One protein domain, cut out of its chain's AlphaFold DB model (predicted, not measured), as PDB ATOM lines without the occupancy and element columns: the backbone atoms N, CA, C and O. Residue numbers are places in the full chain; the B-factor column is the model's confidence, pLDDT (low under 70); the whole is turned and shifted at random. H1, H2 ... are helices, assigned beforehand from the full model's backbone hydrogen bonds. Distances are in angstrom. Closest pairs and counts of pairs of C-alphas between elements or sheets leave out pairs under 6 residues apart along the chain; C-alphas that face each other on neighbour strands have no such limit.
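AT A GLANCE: This is residues 2 to 54 of the 293 residues of an uncharacterized protein of Armatimonadetes bacterium CG07_land_8_20_14_0_80_59_28 (UniProt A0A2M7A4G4). Three short helices make a small triangle: H3, the longest, has H2 packed near its first residues and H1 near its last ones. After H3, residues 32 to 54 form a long arc with no named element that swings round the side of H3 away from H1 and H2. The printed part has 53 residues with three named helices, H1, H2, H3, and no named strand; the class is all helix, though only 22 residues are in named elements. It is compact, with a radius of gyration of the C-alphas of 11.2 A, and flat, spanning 34 by 25 by 13 A.

IN THESE COORDINATES: H3, residues 22 to 31, is 14.2 A long and ends at C-alpha 31 (28.131, -37.509, -9.369). H2 is residues 11 to 17, 9.9 A. H1, residues 2 to 6, 6.3 A, begins at C-alpha 2 (25.057, -35.999, -1.580).

HOW THE PARTS SIT: H3 and H2 touch, closest at the C-alphas of Leu 22 and Ala 15, 5.4 A, at a steep tilt of 63 degrees, opposite ways. H3 touches H1, closest at the C-alphas of Ala 29 and Ala 2, 4.8 A. H1 and H2 only just touch, only at the corner, with 3 pairs of C-alphas within 8 A, closest Val 5 and Gln 11, 6.0 A. In H1, H2 and H3 every O i to N i+4 pair is within hydrogen-bond range.

THE WHOLE: The C-alphas farthest apart, of Arg 36 and Arg 54, are 34.3 A apart. The printed part has no cut, and both links are tight. Residues 44 to 54 are under 70 in pLDDT.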
ATOM      1  N   ALA A   2      23.657 -36.395  -1.335       86.75
ATOM      2  CA  ALA A   2      25.057 -35.999  -1.580       86.75
ATOM      3  C   ALA A   2      25.614 -34.972  -0.568       86.75
ATOM      4  O   ALA A   2      26.771 -35.070  -0.168       86.75
ATOM      5  N   ALA A   3      24.781 -34.031  -0.103       89.31
ATOM      6  CA  ALA A   3      25.143 -33.086   0.959       89.31
ATOM      7  C   ALA A   3      25.464 -33.783   2.294       89.31
ATOM      8  O   ALA A   3      26.484 -33.485   2.904       89.31
ATOM      9  N   ALA A   4      24.644 -34.754   2.704       86.75
ATOM     10  CA  ALA A   4      24.845 -35.520   3.937       86.75
ATOM     11  C   ALA A   4      26.152 -36.331   3.895       86.75
ATOM     12  O   ALA A   4      26.927 -36.316   4.844       86.75
ATOM     13  N   VAL A   5      26.455 -36.959   2.752       88.81
ATOM     14  CA  VAL A   5      27.731 -37.672   2.555       88.81
ATOM     15  C   VAL A   5      28.930 -36.713   2.636       88.81
ATOM     16  O   VAL A   5      29.955 -37.066   3.210       88.81
ATOM     17  N   ARG A   6      28.813 -35.482   2.114       89.19
ATOM     18  CA  ARG A   6      29.861 -34.447   2.237       89.19
ATOM     19  C   ARG A   6      30.043 -33.921   3.651       89.19
ATOM     20  O   ARG A   6      31.155 -33.560   4.010       89.19
ATOM     21  N   ALA A   7      28.970 -33.893   4.434       88.88
ATOM     22  CA  ALA A   7      29.009 -33.521   5.842       88.88
ATOM     23  C   ALA A   7      29.647 -34.608   6.732       88.88
ATOM     24  O   ALA A   7      29.697 -34.448   7.947       88.88
ATOM     25  N   GLY A   8      30.134 -35.710   6.145       86.69
ATOM     26  CA  GLY A   8      30.798 -36.802   6.858       86.69
ATOM     27  C   GLY A   8      29.855 -37.910   7.324       86.69
ATOM     28  O   GLY A   8      30.297 -38.842   7.994       86.69
ATOM     29  N   GLU A   9      28.567 -37.864   6.966       89.81
ATOM     30  CA  GLU A   9      27.652 -38.951   7.305       89.81
ATOM     31  C   GLU A   9      27.985 -40.224   6.519       89.81
ATOM     32  O   GLU A   9      28.274 -40.195   5.317       89.81
ATOM     33  N   SER A  10      27.881 -41.381   7.180       91.44
ATOM     34  CA  SER A  10      28.115 -42.655   6.503       91.44
ATOM     35  C   SER A  10      27.079 -42.879   5.397       91.44
ATOM     36  O   SER A  10      25.873 -42.717   5.595       91.44
ATOM     37  N   GLN A  11      27.535 -43.320   4.224       88.62
ATOM     38  CA  GLN A  11      26.660 -43.578   3.072       88.62
ATOM     39  C   GLN A  11      25.540 -44.584   3.403       88.62
ATOM     40  O   GLN A  11      24.437 -44.466   2.880       88.62
ATOM     41  N   ARG A  12      25.793 -45.529   4.323       82.31
ATOM     42  CA  ARG A  12      24.788 -46.477   4.837       82.31
ATOM     43  C   ARG A  12      23.747 -45.817   5.749       82.31
ATOM     44  O   ARG A  12      22.586 -46.208   5.715       82.31
ATOM     45  N   SER A  13      24.135 -44.831   6.561       84.75
ATOM     46  CA  SER A  13      23.190 -44.029   7.355       84.75
ATOM     47  C   SER A  13      22.281 -43.206   6.446       84.75
ATOM     48  O   SER A  13      21.061 -43.236   6.586       84.75
ATOM     49  N   VAL A  14      22.871 -42.554   5.440       85.69
ATOM     50  CA  VAL A  14      22.136 -41.780   4.433       85.69
ATOM     51  C   VAL A  14      21.183 -42.683   3.640       85.69
ATOM     52  O   VAL A  14      20.032 -42.315   3.446       85.69
ATOM     53  N   ALA A  15      21.615 -43.882   3.241       82.12
ATOM     54  CA  ALA A  15      20.762 -44.847   2.543       82.12
ATOM     55  C   ALA A  15      19.523 -45.228   3.370       82.12
ATOM     56  O   ALA A  15      18.407 -45.156   2.863       82.12
ATOM     57  N   ARG A  16      19.712 -45.525   4.665       79.38
ATOM     58  CA  ARG A  16      18.611 -45.828   5.595       79.38
ATOM     59  C   ARG A  16      17.662 -44.647   5.790       79.38
ATOM     60  O   ARG A  16      16.459 -44.827   5.677       79.38
ATOM     61  N   ARG A  17      18.189 -43.437   6.023       84.81
ATOM     62  CA  ARG A  17      17.370 -42.229   6.247       84.81
ATOM     63  C   ARG A  17      16.451 -41.917   5.064       84.81
ATOM     64  O   ARG A  17      15.333 -41.467   5.272       84.81
ATOM     65  N   TYR A  18      16.944 -42.108   3.842       80.00
ATOM     66  CA  TYR A  18      16.205 -41.775   2.622       80.00
ATOM     67  C   TYR A  18      15.502 -42.982   1.985       80.00
ATOM     68  O   TYR A  18      14.925 -42.826   0.915       80.00
ATOM     69  N   GLY A  19      15.548 -44.167   2.609       77.06
ATOM     70  CA  GLY A  19      14.857 -45.364   2.121       77.06
ATOM     71  C   GLY A  19      15.331 -45.860   0.751       77.06
ATOM     72  O   GLY A  19      14.558 -46.496   0.046       77.06
ATOM     73  N   VAL A  20      16.576 -45.569   0.361       79.12
ATOM     74  CA  VAL A  20      17.135 -45.930  -0.954       79.12
ATOM     75  C   VAL A  20      18.291 -46.916  -0.828       79.12
ATOM     76  O   VAL A  20      18.921 -47.046   0.222       79.12
ATOM     77  N   SER A  21      18.636 -47.583  -1.931       78.25
ATOM     78  CA  SER A  21      19.797 -48.476  -1.958       78.25
ATOM     79  C   SER A  21      21.115 -47.735  -1.676       78.25
ATOM     80  O   SER A  21      21.296 -46.563  -2.027       78.25
ATOM     81  N   LEU A  22      22.093 -48.449  -1.106       81.56
ATOM     82  CA  LEU A  22      23.455 -47.926  -0.941       81.56
ATOM     83  C   LEU A  22      24.064 -47.509  -2.289       81.56
ATOM     84  O   LEU A  22      24.762 -46.498  -2.363       81.56
ATOM     85  N   PHE A  23      23.756 -48.249  -3.357       78.81
ATOM     86  CA  PHE A  23      24.201 -47.945  -4.713       78.81
ATOM     87  C   PHE A  23      23.679 -46.585  -5.190       78.81
ATOM     88  O   PHE A  23      24.440 -45.794  -5.741       78.81
ATOM     89  N   THR A  24      22.414 -46.268  -4.899       80.12
ATOM     90  CA  THR A  24      21.800 -44.970  -5.203       80.12
ATOM     91  C   THR A  24      22.554 -43.842  -4.496       80.12
ATOM     92  O   THR A  24      22.952 -42.866  -5.130       80.12
ATOM     93  N   VAL A  25      22.853 -43.992  -3.200       84.38
ATOM     94  CA  VAL A  25      23.640 -42.996  -2.447       84.38
ATOM     95  C   VAL A  25      25.055 -42.843  -3.017       84.38
ATOM     96  O   VAL A  25      25.536 -41.720  -3.159       84.38
ATOM     97  N   GLN A  26      25.710 -43.945  -3.386       86.38
ATOM     98  CA  GLN A  26      27.047 -43.946  -3.990       86.38
ATOM     99  C   GLN A  26      27.076 -43.309  -5.381       86.38
ATOM    100  O   GLN A  26      28.042 -42.627  -5.721       86.38
ATOM    101  N   ALA A  27      26.039 -43.520  -6.192       83.19
ATOM    102  CA  ALA A  27      25.897 -42.899  -7.504       83.19
ATOM    103  C   ALA A  27      25.772 -41.376  -7.368       83.19
ATOM    104  O   ALA A  27      26.541 -40.637  -7.984       83.19
ATOM    105  N   TRP A  28      24.897 -40.899  -6.475       85.31
ATOM    106  CA  TRP A  28      24.732 -39.466  -6.221       85.31
ATOM    107  C   TRP A  28      25.965 -38.825  -5.572       85.31
ATOM    108  O   TRP A  28      26.326 -37.701  -5.918       85.31
ATOM    109  N   ALA A  29      26.645 -39.532  -4.665       87.19
ATOM    110  CA  ALA A  29      27.886 -39.057  -4.057       87.19
ATOM    111  C   ALA A  29      29.028 -38.938  -5.084       87.19
ATOM    112  O   ALA A  29      29.723 -37.924  -5.089       87.19
ATOM    113  N   ARG A  30      29.182 -39.925  -5.985       86.56
ATOM    114  CA  ARG A  30      30.149 -39.875  -7.098       86.56
ATOM    115  C   ARG A  30      29.837 -38.750  -8.077       86.56
ATOM    116  O   ARG A  30      30.731 -37.998  -8.440       86.56
ATOM    117  N   ARG A  31      28.568 -38.580  -8.455       84.50
ATOM    118  CA  ARG A  31      28.131 -37.509  -9.369       84.50
ATOM    119  C   ARG A  31      28.425 -36.115  -8.809       84.50
ATOM    120  O   ARG A  31      28.831 -35.215  -9.539       84.50
ATOM    121  N   ALA A  32      28.260 -35.954  -7.500       86.44
ATOM    122  CA  ALA A  32      28.581 -34.723  -6.800       86.44
ATOM    123  C   ALA A  32      30.074 -34.567  -6.476       86.44
ATOM    124  O   ALA A  32      30.454 -33.532  -5.938       86.44
ATOM    125  N   GLN A  33      30.940 -35.550  -6.729       86.69
ATOM    126  CA  GLN A  33      32.339 -35.500  -6.301       86.69
ATOM    127  C   GLN A  33      33.089 -34.350  -6.991       86.69
ATOM    128  O   GLN A  33      33.013 -34.172  -8.202       86.69
ATOM    129  N   GLY A  34      33.781 -33.519  -6.205       81.75
ATOM    130  CA  GLY A  34      34.582 -32.401  -6.724       81.75
ATOM    131  C   GLY A  34      33.800 -31.218  -7.320       81.75
ATOM    132  O   GLY A  34      34.419 -30.253  -7.752       81.75
ATOM    133  N   ARG A  35      32.458 -31.241  -7.335       85.81
ATOM    134  CA  ARG A  35      31.613 -30.159  -7.890       85.81
ATOM    135  C   ARG A  35      30.828 -29.426  -6.805       85.81
ATOM    136  O   ARG A  35      30.476 -30.021  -5.794       85.81
ATOM    137  N   ARG A  36      30.501 -28.144  -6.958       85.50
ATOM    138  CA  ARG A  36      29.527 -27.525  -6.038       85.50
ATOM    139  C   ARG A  36      28.131 -28.109  -6.302       85.50
ATOM    140  O   ARG A  36      27.807 -28.386  -7.452       85.50
ATOM    141  N   LEU A  37      27.336 -28.342  -5.253       84.69
ATOM    142  CA  LEU A  37      26.051 -29.059  -5.354       84.69
ATOM    143  C   LEU A  37      25.011 -28.327  -6.221       84.69
ATOM    144  O   LEU A  37      24.163 -28.973  -6.824       84.69
ATOM    145  N   ASP A  38      25.117 -27.004  -6.306       85.94
ATOM    146  CA  ASP A  38      24.315 -26.111  -7.152       85.94
ATOM    147  C   ASP A  38      24.707 -26.152  -8.641       85.94
ATOM    148  O   ASP A  38      23.991 -25.617  -9.478       85.94
ATOM    149  N   ARG A  39      25.838 -26.785  -8.986       85.00
ATOM    150  CA  ARG A  39      26.328 -26.957 -10.368       85.00
ATOM    151  C   ARG A  39      26.233 -28.392 -10.880       85.00
ATOM    152  O   ARG A  39      26.772 -28.712 -11.938       85.00
ATOM    153  N   VAL A  40      25.632 -29.281 -10.100       83.25
ATOM    154  CA  VAL A  40      25.365 -30.652 -10.526       83.25
ATOM    155  C   VAL A  40      23.991 -30.658 -11.181       83.25
ATOM    156  O   VAL A  40      23.039 -30.144 -10.608       83.25
ATOM    157  N   ASP A  41      23.902 -31.222 -12.380       82.31
ATOM    158  CA  ASP A  41      22.615 -31.483 -13.010       82.31
ATOM    159  C   ASP A  41      21.937 -32.664 -12.304       82.31
ATOM    160  O   ASP A  41      22.521 -33.754 -12.211       82.31
ATOM    161  N   TRP A  42      20.743 -32.400 -11.773       79.69
ATOM    162  CA  TRP A  42      19.901 -33.335 -11.025       79.69
ATOM    163  C   TRP A  42      18.640 -33.745 -11.794       79.69
ATOM    164  O   TRP A  42      17.830 -34.484 -11.248       79.69
ATOM    165  N   THR A  43      18.441 -33.232 -13.010       74.69
ATOM    166  CA  THR A  43      17.184 -33.384 -13.757       74.69
ATOM    167  C   THR A  43      16.999 -34.783 -14.351       74.69
ATOM    168  O   THR A  43      15.873 -35.206 -14.606       74.69
ATOM    169  N   ASP A  44      18.083 -35.547 -14.488       68.88
ATOM    170  CA  ASP A  44      18.101 -36.938 -14.929       68.88
ATOM    171  C   ASP A  44      17.918 -37.902 -13.747       68.88
ATOM    172  O   ASP A  44      18.810 -38.664 -13.367       68.88
ATOM    173  N   HIS A  45      16.739 -37.883 -13.127       61.94
ATOM    174  CA  HIS A  45      16.394 -38.914 -12.154       61.94
ATOM    175  C   HIS A  45      16.243 -40.263 -12.878       61.94
ATOM    176  O   HIS A  45      15.333 -40.401 -13.698       61.94
ATOM    177  N   PRO A  46      17.086 -41.281 -12.605       53.56
ATOM    178  CA  PRO A  46      16.803 -42.618 -13.099       53.56
ATOM    179  C   PRO A  46      15.454 -43.050 -12.522       53.56
ATOM    180  O   PRO A  46      15.262 -43.016 -11.306       53.56
ATOM    181  N   SER A  47      14.535 -43.479 -13.386       53.53
ATOM    182  CA  SER A  47      13.204 -44.006 -13.051       53.53
ATOM    183  C   SER A  47      13.262 -45.375 -12.353       53.53
ATOM    184  O   SER A  47      12.380 -46.215 -12.518       53.53
ATOM    185  N   GLY A  48      14.348 -45.644 -11.628       56.62
ATOM    186  CA  GLY A  48      14.531 -46.859 -10.860       56.62
ATOM    187  C   GLY A  48      13.703 -46.792  -9.576       56.62
ATOM    188  O   GLY A  48      13.625 -45.724  -8.964       56.62
ATOM    189  N   PRO A  49      13.091 -47.905  -9.153       49.19
ATOM    190  CA  PRO A  49      12.249 -47.936  -7.966       49.19
ATOM    191  C   PRO A  49      13.023 -47.447  -6.731       49.19
ATOM    192  O   PRO A  49      14.214 -47.726  -6.563       49.19
ATOM    193  N   SER A  50      12.341 -46.675  -5.877       53.25
ATOM    194  CA  SER A  50      12.901 -46.095  -4.646       53.25
ATOM    195  C   SER A  50      13.378 -47.169  -3.665       53.25
ATOM    196  O   SER A  50      14.321 -46.941  -2.910       53.25
ATOM    197  N   SER A  51      12.799 -48.366  -3.752       52.56
ATOM    198  CA  SER A  51      13.199 -49.586  -3.065       52.56
ATOM    199  C   SER A  51      13.795 -50.602  -4.045       52.56
ATOM    200  O   SER A  51      13.452 -50.645  -5.226       52.56
ATOM    201  N   SER A  52      14.682 -51.476  -3.556       47.53
ATOM    202  CA  SER A  52      14.935 -52.732  -4.269       47.53
ATOM    203  C   SER A  52      13.588 -53.458  -4.379       47.53
ATOM    204  O   SER A  52      12.998 -53.719  -3.328       47.53
ATOM    205  N   PRO A  53      13.115 -53.841  -5.580       52.84
ATOM    206  CA  PRO A  53      11.866 -54.596  -5.742       52.84
ATOM    207  C   PRO A  53      11.854 -55.933  -4.988       52.84
ATOM    208  O   PRO A  53      10.841 -56.617  -4.953       52.84
ATOM    209  N   ARG A  54      13.003 -56.338  -4.428       54.00
ATOM    210  CA  ARG A  54      13.213 -57.577  -3.678       54.00
ATOM    211  C   ARG A  54      13.741 -57.332  -2.265       54.00
ATOM    212  O   ARG A  54      14.492 -58.159  -1.754       54.00
TER     213      ARG A  54